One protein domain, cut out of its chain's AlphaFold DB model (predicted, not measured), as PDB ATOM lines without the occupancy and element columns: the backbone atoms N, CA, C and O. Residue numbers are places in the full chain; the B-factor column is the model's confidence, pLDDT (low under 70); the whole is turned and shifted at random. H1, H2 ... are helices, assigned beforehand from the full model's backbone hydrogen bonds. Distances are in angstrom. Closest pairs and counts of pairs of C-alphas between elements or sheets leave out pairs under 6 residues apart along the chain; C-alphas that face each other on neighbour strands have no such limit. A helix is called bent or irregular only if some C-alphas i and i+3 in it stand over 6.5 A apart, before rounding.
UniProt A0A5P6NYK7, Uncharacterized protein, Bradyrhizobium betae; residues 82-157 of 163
ATOM      1  N   LYS A  82     -46.280  47.145 -21.601       88.25
ATOM      2  CA  LYS A  82     -47.674  46.726 -21.390       88.25
ATOM      3  C   LYS A  82     -47.953  45.341 -21.977       88.25
ATOM      4  O   LYS A  82     -48.624  44.525 -21.345       88.25
ATOM      5  N   GLY A  83     -47.452  45.078 -23.179       86.50
ATOM      6  CA  GLY A  83     -47.521  43.784 -23.836       86.50
ATOM      7  C   GLY A  83     -46.732  42.733 -23.070       86.50
ATOM      8  O   GLY A  83     -47.221  41.615 -22.928       86.50
ATOM      9  N   TYR A  84     -45.566  43.095 -22.527       91.12
ATOM     10  CA  TYR A  84     -44.777  42.196 -21.689       91.12
ATOM     11  C   TYR A  84     -45.529  41.799 -20.417       91.12
ATOM     12  O   TYR A  84     -45.584  40.617 -20.101       91.12
ATOM     13  N   ARG A  85     -46.209  42.732 -19.740       87.50
ATOM     14  CA  ARG A  85     -47.039  42.403 -18.566       87.50
ATOM     15  C   ARG A  85     -48.172  41.436 -18.908       87.50
ATOM     16  O   ARG A  85     -48.408  40.479 -18.179       87.50
ATOM     17  N   ALA A  86     -48.864  41.648 -20.028       87.12
ATOM     18  CA  ALA A  86     -49.915  40.728 -20.471       87.12
ATOM     19  C   ALA A  86     -49.350  39.341 -20.829       87.12
ATOM     20  O   ALA A  86     -49.943  38.324 -20.475       87.12
ATOM     21  N   TYR A  87     -48.193  39.309 -21.495       88.12
ATOM     22  CA  TYR A  87     -47.452  38.085 -21.800       88.12
ATOM     23  C   TYR A  87     -47.037  37.340 -20.523       88.12
ATOM     24  O   TYR A  87     -47.283  36.141 -20.415       88.12
ATOM     25  N   PHE A  88     -46.507  38.066 -19.536       90.25
ATOM     26  CA  PHE A  88     -46.133  37.557 -18.220       90.25
ATOM     27  C   PHE A  88     -47.311  36.895 -17.499       90.25
ATOM     28  O   PHE A  88     -47.225  35.745 -17.082       90.25
ATOM     29  N   VAL A  89     -48.448  37.590 -17.417       87.25
ATOM     30  CA  VAL A  89     -49.657  37.061 -16.768       87.25
ATOM     31  C   VAL A  89     -50.184  35.811 -17.471       87.25
ATOM     32  O   VAL A  89     -50.701  34.916 -16.805       87.25
ATOM     33  N   ASN A  90     -50.090  35.748 -18.802       83.69
ATOM     34  CA  ASN A  90     -50.543  34.579 -19.549       83.69
ATOM     35  C   ASN A  90     -49.678  33.360 -19.245       83.69
ATOM     36  O   ASN A  90     -50.223  32.335 -18.843       83.69
ATOM     37  N   TRP A  91     -48.350  33.471 -19.350       84.94
ATOM     38  CA  TRP A  91     -47.506  32.312 -19.073       84.94
ATOM     39  C   TRP A  91     -47.546  31.914 -17.597       84.94
ATOM     40  O   TRP A  91     -47.536  30.727 -17.299       84.94
ATOM     41  N   LEU A  92     -47.702  32.862 -16.666       86.31
ATOM     42  CA  LEU A  92     -47.836  32.541 -15.241       86.31
ATOM     43  C   LEU A  92     -49.094  31.701 -14.935       86.31
ATOM     44  O   LEU A  92     -49.126  30.983 -13.938       86.31
ATOM     45  N   LYS A  93     -50.134  31.795 -15.777       82.19
ATOM     46  CA  LYS A  93     -51.371  31.003 -15.670       82.19
ATOM     47  C   LYS A  93     -51.309  29.679 -16.424       82.19
ATOM     48  O   LYS A  93     -51.924  28.712 -15.988       82.19
ATOM     49  N   GLU A  94     -50.670  29.678 -17.590       74.25
ATOM     50  CA  GLU A  94     -50.634  28.529 -18.499       74.25
ATOM     51  C   GLU A  94     -49.535  27.528 -18.122       74.25
ATOM     52  O   GLU A  94     -49.727  26.321 -18.263       74.25
ATOM     53  N   GLU A  95     -48.398  28.012 -17.621       79.44
ATOM     54  CA  GLU A  95     -47.272  27.174 -17.223       79.44
ATOM     55  C   GLU A  95     -47.438  26.678 -15.779       79.44
ATOM     56  O   GLU A  95     -47.881  27.394 -14.878       79.44
ATOM     57  N   THR A  96     -47.069  25.417 -15.550       83.25
ATOM     58  CA  THR A  96     -47.046  24.820 -14.210       83.25
ATOM     59  C   THR A  96     -45.611  24.813 -13.704       83.25
ATOM     60  O   THR A  96     -44.714  24.344 -14.398       83.25
ATOM     61  N   PHE A  97     -45.404  25.327 -12.494       86.19
ATOM     62  CA  PHE A  97     -44.099  25.388 -11.839       86.19
ATOM     63  C   PHE A  97     -44.115  24.461 -10.632       86.19
ATOM     64  O   PHE A  97     -45.024  24.559  -9.805       86.19
ATOM     65  N   GLU A  98     -43.134  23.567 -10.546       85.06
ATOM     66  CA  GLU A  98     -42.999  22.631  -9.426       85.06
ATOM     67  C   GLU A  98     -42.026  23.165  -8.373       85.06
ATOM     68  O   GLU A  98     -42.205  22.908  -7.183       85.06
ATOM     69  N   THR A  99     -41.036  23.957  -8.794       86.69
ATOM     70  CA  THR A  99     -40.017  24.525  -7.907       86.69
ATOM     71  C   THR A  99     -39.842  26.038  -8.099       86.69
ATOM     72  O   THR A  99     -40.142  26.581  -9.169       86.69
ATOM     73  N   PRO A 100     -39.303  26.752  -7.091       87.38
ATOM     74  CA  PRO A 100     -38.862  28.138  -7.258       87.38
ATOM     75  C   PRO A 100     -37.850  28.337  -8.389       87.38
ATOM     76  O   PRO A 100     -37.855  29.383  -9.032       87.38
ATOM     77  N   GLU A 101     -37.000  27.341  -8.648       86.00
ATOM     78  CA  GLU A 101     -36.008  27.376  -9.725       86.00
ATOM     79  C   GLU A 101     -36.666  27.376 -11.107       86.00
ATOM     80  O   GLU A 101     -36.264  28.156 -11.968       86.00
ATOM     81  N   ASP A 102     -37.745  26.612 -11.303       87.56
ATOM     82  CA  ASP A 102     -38.492  26.622 -12.566       87.56
ATOM     83  C   ASP A 102     -39.094  28.001 -12.848       87.56
ATOM     84  O   ASP A 102     -38.989  28.522 -13.965       87.56
ATOM     85  N   LEU A 103     -39.694  28.613 -11.822       89.12
ATOM     86  CA  LEU A 103     -40.332  29.922 -11.922       89.12
ATOM     87  C   LEU A 103     -39.299  31.034 -12.170       89.12
ATOM     88  O   LEU A 103     -39.440  31.817 -13.115       89.12
ATOM     89  N   ILE A 104     -38.235  31.088 -11.362       89.50
ATOM     90  CA  ILE A 104     -37.159  32.078 -11.509       89.50
ATOM     91  C   ILE A 104     -36.434  31.877 -12.840       89.50
ATOM     92  O   ILE A 104     -36.212  32.836 -13.578       89.50
ATOM     93  N   GLY A 105     -36.109  30.638 -13.199       86.44
ATOM     94  CA  GLY A 105     -35.435  30.308 -14.448       86.44
ATOM     95  C   GLY A 105     -36.281  30.636 -15.678       86.44
ATOM     96  O   GLY A 105     -35.748  31.048 -16.712       86.44
ATOM     97  N   ARG A 106     -37.609  30.494 -15.605       87.69
ATOM     98  CA  ARG A 106     -38.525  30.950 -16.661       87.69
ATOM     99  C   ARG A 106     -38.542  32.470 -16.796       87.69
ATOM    100  O   ARG A 106     -38.458  32.963 -17.922       87.69
ATOM    101  N   PHE A 107     -38.609  33.192 -15.681       90.19
ATOM    102  CA  PHE A 107     -38.561  34.652 -15.666       90.19
ATOM    103  C   PHE A 107     -37.214  35.193 -16.167       90.19
ATOM    104  O   PHE A 107     -37.160  36.126 -16.964       90.19
ATOM    105  N   ALA A 108     -36.106  34.565 -15.775       87.69
ATOM    106  CA  ALA A 108     -34.764  34.965 -16.179       87.69
ATOM    107  C   ALA A 108     -34.508  34.812 -17.685       87.69
ATOM    108  O   ALA A 108     -33.776  35.614 -18.269       87.69
ATOM    109  N   ARG A 109     -35.149  33.831 -18.335       85.69
ATOM    110  CA  ARG A 109     -35.100  33.655 -19.799       85.69
ATOM    111  C   ARG A 109     -35.687  34.845 -20.564       85.69
ATOM    112  O   ARG A 109     -35.264  35.101 -21.688       85.69
ATOM    113  N   ASP A 110     -36.588  35.612 -19.951       88.62
ATOM    114  CA  ASP A 110     -37.195  36.791 -20.571       88.62
ATOM    115  C   ASP A 110     -36.310  38.045 -20.500       88.62
ATOM    116  O   ASP A 110     -36.711  39.082 -21.018       88.62
ATOM    117  N   ARG A 111     -35.106  38.005 -19.916       84.75
ATOM    118  CA  ARG A 111     -34.275  39.207 -19.695       84.75
ATOM    119  C   ARG A 111     -34.034  40.038 -20.960       84.75
ATOM    120  O   ARG A 111     -34.148  41.262 -20.939       84.75
ATOM    121  N   GLU A 112     -33.733  39.391 -22.084       83.25
ATOM    122  CA  GLU A 112     -33.587  40.099 -23.363       83.25
ATOM    123  C   GLU A 112     -34.909  40.678 -23.871       83.25
ATOM    124  O   GLU A 112     -34.923  41.715 -24.533       83.25
ATOM    125  N   LEU A 113     -36.018  39.991 -23.607       86.12
ATOM    126  CA  LEU A 113     -37.349  40.424 -24.007       86.12
ATOM    127  C   LEU A 113     -37.816  41.613 -23.164       86.12
ATOM    128  O   LEU A 113     -38.342  42.567 -23.725       86.12
ATOM    129  N   GLN A 114     -37.554  41.593 -21.856       89.44
ATOM    130  CA  GLN A 114     -37.786  42.706 -20.934       89.44
ATOM    131  C   GLN A 114     -37.044  43.959 -21.404       89.44
ATOM    132  O   GLN A 114     -37.652  45.019 -21.534       89.44
ATOM    133  N   ALA A 115     -35.761  43.813 -21.763       86.38
ATOM    134  CA  ALA A 115     -34.967  44.906 -22.315       86.38
ATOM    135  C   ALA A 115     -35.516  45.409 -23.663       86.38
ATOM    136  O   ALA A 115     -35.600  46.610 -23.879       86.38
ATOM    137  N   LYS A 116     -35.937  44.509 -24.564       88.94
ATOM    138  CA  LYS A 116     -36.545  44.875 -25.861       88.94
ATOM    139  C   LYS A 116     -37.909  45.558 -25.731       88.94
ATOM    140  O   LYS A 116     -38.320  46.239 -26.663       88.94
ATOM    141  N   CYS A 117     -38.620  45.323 -24.632       89.75
ATOM    142  CA  CYS A 117     -39.941  45.888 -24.361       89.75
ATOM    143  C   CYS A 117     -39.887  47.160 -23.505       89.75
ATOM    144  O   CYS A 117     -40.949  47.678 -23.170       89.75
ATOM    145  N   ASP A 118     -38.692  47.636 -23.136       89.56
ATOM    146  CA  ASP A 118     -38.492  48.772 -22.230       89.56
ATOM    147  C   ASP A 118     -39.230  48.602 -20.884       89.56
ATOM    148  O   ASP A 118     -39.852  49.535 -20.378       89.56
ATOM    149  N   VAL A 119     -39.187  47.392 -20.308       87.56
ATOM    150  CA  VAL A 119     -39.777  47.098 -18.988       87.56
ATOM    151  C   VAL A 119     -39.009  47.868 -17.917       87.56
ATOM    152  O   VAL A 119     -37.824  47.616 -17.685       87.56
ATOM    153  N   GLY A 120     -39.687  48.822 -17.285       85.56
ATOM    154  CA  GLY A 120     -39.108  49.704 -16.282       85.56
ATOM    155  C   GLY A 120     -39.384  49.265 -14.841       85.56
ATOM    156  O   GLY A 120     -40.086  48.282 -14.600       85.56
ATOM    157  N   PRO A 121     -38.875  50.021 -13.853       85.31
ATOM    158  CA  PRO A 121     -39.084  49.736 -12.431       85.31
ATOM    159  C   PRO A 121     -40.565  49.647 -12.032       85.31
ATOM    160  O   PRO A 121     -40.949  48.746 -11.292       85.31
ATOM    161  N   ASP A 122     -41.413  50.525 -12.578       87.12
ATOM    162  CA  ASP A 122     -42.860  50.516 -12.314       87.12
ATOM    163  C   ASP A 122     -43.538  49.239 -12.837       87.12
ATOM    164  O   ASP A 122     -44.509  48.751 -12.257       87.12
ATOM    165  N   ASP A 123     -43.022  48.676 -13.932       87.94
ATOM    166  CA  ASP A 123     -43.506  47.413 -14.480       87.94
ATOM    167  C   ASP A 123     -43.064  46.231 -13.621       87.94
ATOM    168  O   ASP A 123     -43.868  45.337 -13.366       87.94
ATOM    169  N   PHE A 124     -41.811  46.237 -13.148       87.44
ATOM    170  CA  PHE A 124     -41.305  45.220 -12.224       87.44
ATOM    171  C   PHE A 124     -42.079  45.213 -10.907       87.44
ATOM    172  O   PHE A 124     -42.398  44.132 -10.425       87.44
ATOM    173  N   ALA A 125     -42.468  46.378 -10.380       86.75
ATOM    174  CA  ALA A 125     -43.325  46.456  -9.200       86.75
ATOM    175  C   ALA A 125     -44.673  45.744  -9.426       86.75
ATOM    176  O   ALA A 125     -45.078  44.909  -8.620       86.75
ATOM    177  N   GLN A 126     -45.331  45.993 -10.566       86.06
ATOM    178  CA  GLN A 126     -46.596  45.327 -10.919       86.06
ATOM    179  C   GLN A 126     -46.433  43.824 -11.168       86.06
ATOM    180  O   GLN A 126     -47.325  43.035 -10.867       86.06
ATOM    181  N   ILE A 127     -45.309  43.417 -11.756       90.44
ATOM    182  CA  ILE A 127     -44.978  42.005 -11.960       90.44
ATOM    183  C   ILE A 127     -44.753  41.321 -10.606       90.44
ATOM    184  O   ILE A 127     -45.271  40.224 -10.396       90.44
ATOM    185  N   GLY A 128     -44.044  41.977  -9.683       87.25
ATOM    186  CA  GLY A 128     -43.758  41.491  -8.331       87.25
ATOM    187  C   GLY A 128     -45.019  41.167  -7.533       87.25
ATOM    188  O   GLY A 128     -45.094  40.107  -6.920       87.25
ATOM    189  N   GLU A 129     -46.073  41.985  -7.652       89.94
ATOM    190  CA  GLU A 129     -47.373  41.736  -6.999       89.94
ATOM    191  C   GLU A 129     -47.983  40.359  -7.329       89.94
ATOM    192  O   GLU A 129     -48.750  39.813  -6.536       89.94
ATOM    193  N   LEU A 130     -47.652  39.791  -8.493       90.62
ATOM    194  CA  LEU A 130     -48.115  38.471  -8.927       90.62
ATOM    195  C   LEU A 130     -47.036  37.393  -8.787       90.62
ATOM    196  O   LEU A 130     -47.347  36.239  -8.492       90.62
ATOM    197  N   PHE A 131     -45.779  37.762  -9.019       90.31
ATOM    198  CA  PHE A 131     -44.645  36.849  -8.998       90.31
ATOM    199  C   PHE A 131     -44.285  36.416  -7.574       90.31
ATOM    200  O   PHE A 131     -44.129  35.221  -7.318       90.31
ATOM    201  N   ASP A 132     -44.203  37.361  -6.637       89.31
ATOM    202  CA  ASP A 132     -43.695  37.115  -5.286       89.31
ATOM    203  C   ASP A 132     -44.603  36.200  -4.458       89.31
ATOM    204  O   ASP A 132     -44.081  35.272  -3.830       89.31
ATOM    205  N   PRO A 133     -45.947  36.346  -4.477       91.50
ATOM    206  CA  PRO A 133     -46.821  35.398  -3.794       91.50
ATOM    207  C   PRO A 133     -46.640  33.977  -4.325       91.50
ATOM    208  O   PRO A 133     -46.565  33.027  -3.547       91.50
ATOM    209  N   ARG A 134     -46.507  33.827  -5.650       89.00
ATOM    210  CA  ARG A 134     -46.327  32.520  -6.282       89.00
ATOM    211  C   ARG A 134     -44.975  31.906  -5.935       89.00
ATOM    212  O   ARG A 134     -44.903  30.716  -5.629       89.00
ATOM    213  N   LEU A 135     -43.919  32.714  -5.937       90.31
ATOM    214  CA  LEU A 135     -42.592  32.292  -5.506       90.31
ATOM    215  C   LEU A 135     -42.599  31.859  -4.036       90.31
ATOM    216  O   LEU A 135     -42.012  30.833  -3.703       90.31
ATOM    217  N   HIS A 136     -43.285  32.602  -3.166       89.62
ATOM    218  CA  HIS A 136     -43.372  32.288  -1.744       89.62
ATOM    219  C   HIS A 136     -44.149  30.989  -1.482       89.62
ATOM    220  O   HIS A 136     -43.732  30.179  -0.654       89.62
ATOM    221  N   GLU A 137     -45.239  30.745  -2.217       90.94
ATOM    222  CA  GLU A 137     -45.967  29.471  -2.175       90.94
ATOM    223  C   GLU A 137     -45.066  28.290  -2.549       90.94
ATOM    224  O   GLU A 137     -45.021  27.297  -1.819       90.94
ATOM    225  N   LEU A 138     -44.324  28.409  -3.654       89.94
ATOM    226  CA  LEU A 138     -43.407  27.367  -4.120       89.94
ATOM    227  C   LEU A 138     -42.251  27.154  -3.141       89.94
ATOM    228  O   LEU A 138     -41.919  26.021  -2.809       89.94
ATOM    229  N   ALA A 139     -41.666  28.235  -2.625       89.94
ATOM    230  CA  ALA A 139     -40.589  28.153  -1.649       89.94
ATOM    231  C   ALA A 139     -41.040  27.460  -0.363       89.94
ATOM    232  O   ALA A 139     -40.332  26.596   0.149       89.94
ATOM    233  N   LYS A 140     -42.245  27.778   0.120       90.88
ATOM    234  CA  LYS A 140     -42.838  27.118   1.282       90.88
ATOM    235  C   LYS A 140     -43.140  25.643   1.015       90.88
ATOM    236  O   LYS A 140     -42.922  24.820   1.897       90.88
ATOM    237  N   ALA A 141     -43.632  25.302  -0.177       89.44
ATOM    238  CA  ALA A 141     -43.886  23.915  -0.564       89.44
ATOM    239  C   ALA A 141     -42.593  23.082  -0.639       89.44
ATOM    240  O   ALA A 141     -42.605  21.902  -0.298       89.44
ATOM    241  N   CYS A 142     -41.483  23.706  -1.040       87.31
ATOM    242  CA  CYS A 142     -40.164  23.081  -1.123       87.31
ATOM    243  C   CYS A 142     -39.322  23.200   0.164       87.31
ATOM    244  O   CYS A 142     -38.181  22.747   0.159       87.31
ATOM    245  N   ASP A 143     -39.852  23.809   1.232       90.25
ATOM    246  CA  ASP A 143     -39.137  24.106   2.488       90.25
ATOM    247  C   ASP A 143     -37.792  24.834   2.269       90.25
ATOM    248  O   ASP A 143     -36.767  24.531   2.884       90.25
ATOM    249  N   LEU A 144     -37.781  25.786   1.328       86.12
ATOM    250  CA  LEU A 144     -36.597  26.559   0.966       86.12
ATOM    251  C   LEU A 144     -36.486  27.829   1.811       86.12
ATOM    252  O   LEU A 144     -37.408  28.645   1.879       86.12
ATOM    253  N   ALA A 145     -35.312  28.033   2.407       86.94
ATOM    254  CA  ALA A 145     -34.975  29.256   3.122       86.94
ATOM    255  C   ALA A 145     -34.729  30.425   2.153       86.94
ATOM    256  O   ALA A 145     -34.275  30.238   1.023       86.94
ATOM    257  N   GLU A 146     -34.915  31.661   2.624       82.06
ATOM    258  CA  GLU A 146     -34.690  32.879   1.826       82.06
ATOM    259  C   GLU A 146     -33.281  32.948   1.217       82.06
ATOM    260  O   GLU A 146     -33.114  33.357   0.069       82.06
ATOM    261  N   ALA A 147     -32.264  32.470   1.942       84.06
ATOM    262  CA  ALA A 147     -30.891  32.398   1.442       84.06
ATOM    263  C   ALA A 147     -30.743  31.460   0.228       84.06
ATOM    264  O   ALA A 147     -29.927  31.717  -0.655       84.06
ATOM    265  N   GLN A 148     -31.535  30.385   0.164       84.31
ATOM    266  CA  GLN A 148     -31.537  29.462  -0.971       84.31
ATOM    267  C   GLN A 148     -32.261  30.079  -2.169       84.31
ATOM    268  O   GLN A 148     -31.763  29.985  -3.286       84.31
ATOM    269  N   ILE A 149     -33.371  30.788  -1.943       84.50
ATOM    270  CA  ILE A 149     -34.072  31.541  -2.995       84.50
ATOM    271  C   ILE A 149     -33.148  32.614  -3.589       84.50
ATOM    272  O   ILE A 149     -33.039  32.740  -4.808       84.50
ATOM    273  N   ALA A 150     -32.426  33.351  -2.740       84.19
ATOM    274  CA  ALA A 150     -31.440  34.333  -3.182       84.19
ATOM    275  C   ALA A 150     -30.326  33.690  -4.027       84.19
ATOM    276  O   ALA A 150     -29.928  34.247  -5.048       84.19
ATOM    277  N   ALA A 151     -29.858  32.494  -3.655       84.31
ATOM    278  CA  ALA A 151     -28.871  31.757  -4.439       84.31
ATOM    279  C   ALA A 151     -29.402  31.360  -5.830       84.31
ATOM    280  O   ALA A 151     -28.670  31.469  -6.812       84.31
ATOM    281  N   VAL A 152     -30.676  30.964  -5.938       84.25
ATOM    282  CA  VAL A 152     -31.321  30.652  -7.227       84.25
ATOM    283  C   VAL A 152     -31.337  31.882  -8.141       84.25
ATOM    284  O   VAL A 152     -30.945  31.795  -9.304       84.25
ATOM    285  N   TRP A 153     -31.693  33.056  -7.617       83.50
ATOM    286  CA  TRP A 153     -31.632  34.309  -8.377       83.50
ATOM    287  C   TRP A 153     -30.224  34.637  -8.886       83.50
ATOM    288  O   TRP A 153     -30.052  34.973 -10.064       83.50
ATOM    289  N   VAL A 154     -29.213  34.481  -8.028       84.31
ATOM    290  CA  VAL A 154     -27.806  34.697  -8.395       84.31
ATOM    291  C   VAL A 154     -27.369  33.722  -9.489       84.31
ATOM    292  O   VAL A 154     -26.753  34.143 -10.470       84.31
ATOM    293  N   ASN A 155     -27.745  32.444  -9.386       84.88
ATOM    294  CA  ASN A 155     -27.442  31.427 -10.398       84.88
ATOM    295  C   ASN A 155     -28.050  31.759 -11.770       84.88
ATOM    296  O   ASN A 155     -27.460  31.446 -12.802       84.88
ATOM    297  N   HIS A 156     -29.192  32.450 -11.792       81.62
ATOM    298  CA  HIS A 156     -29.837  32.928 -13.015       81.62
ATOM    299  C   HIS A 156     -29.380  34.329 -13.467       81.62
ATOM    300  O   HIS A 156     -29.953  34.908 -14.391       81.62
ATOM    301  N   GLY A 157     -28.313  34.871 -12.870       75.06
ATOM    302  CA  GLY A 157     -27.662  36.102 -13.320       75.06
ATOM    303  C   GLY A 157     -28.308  37.399 -12.823       75.06
ATOM    304  O   GLY A 157     -28.051  38.462 -13.408       75.06
TER     305      GLY A 157
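This is residues 82 to 157 of the 163 residues of an uncharacterized protein of Bradyrhizobium betae (UniProt A0A5P6NYK7). H2 sits near the middle of a compact group of helices: the long, kinked H4 and the short H5 pack on H2 on different sides, H5 at a steep tilt of 60 degrees to H4, and H1 runs beside H4 in the same direction. The short H3 follows H2 and lies at one end of the group, close to the first turns of H1. The printed part has 76 residues with five named helices, H1 to H5 in chain order, and no named strand, and the class is all helix. The whole is compact, with a radius of gyration of the C-alphas of 12.3 A and spans of 34 by 24 by 19 A.

Start at C-alpha 82, at (-47.674, 46.726, -21.390), where H1 begins; it takes residues 82 to 94 and covers 18.7 A. Next comes H2, residues 100 to 109, 14.2 A long, and then H3, residues 111 to 116, 8.7 A long. Find C-alpha 121 at (-39.084, 49.736, -12.431); from there H4, the longest helix, runs through residues 121 to 141 over 28.8 A. H5, residues 146 to 155, covers 14.3 A and ends at C-alpha 155, at (-27.442, 31.427, -10.398).

Look first at Arg 85 and Ile 127, the closest C-alphas of H1 and H4, 6.9 A apart. These helices only just touch, with 3 pairs of C-alphas within 8 A, through residues 85 to 88 of H1 and 123 to 127 of H4 alone; they run the same way at a shallow tilt of 13 degrees. H1 and H2 are near each other. H1 and H3 are close but not clearly touching, and their closest C-alphas, of Tyr 84 and Gln 114, are 7.1 A apart. H2 and H3 meet only through their link. H4 has a kink of 44 degrees near residue 130; it is neither bent nor irregular, but only just: C-alphas 129 and 132 are 6.1 A apart. Beyond the kink, residues 135 to 139 of H4 alone touch H2, which runs opposite ways to H4 at a shallow tilt of 28 degrees; the closest C-alphas, of Pro 100 and Leu 138, are 5.6 A apart. H2 also touches H5, the same way at a shallow tilt of 32 degrees, with the C-alphas of Glu 101 and Val 152 closest at 6.2 A. H5 is apart from H1 and H3. In H1, H2, H3 and H5 every O i to N i+4 pair is within hydrogen-bond range; in H4, 14 of 17 are.

The two C-alphas farthest apart are those of Lys 116 and Asp 143, at 35.2 A. The printed part has no cut, and its four links between helices are tight. In the B-factor column the mean pLDDT of the printed part is 86.8, and no printed residue of this model is under 70.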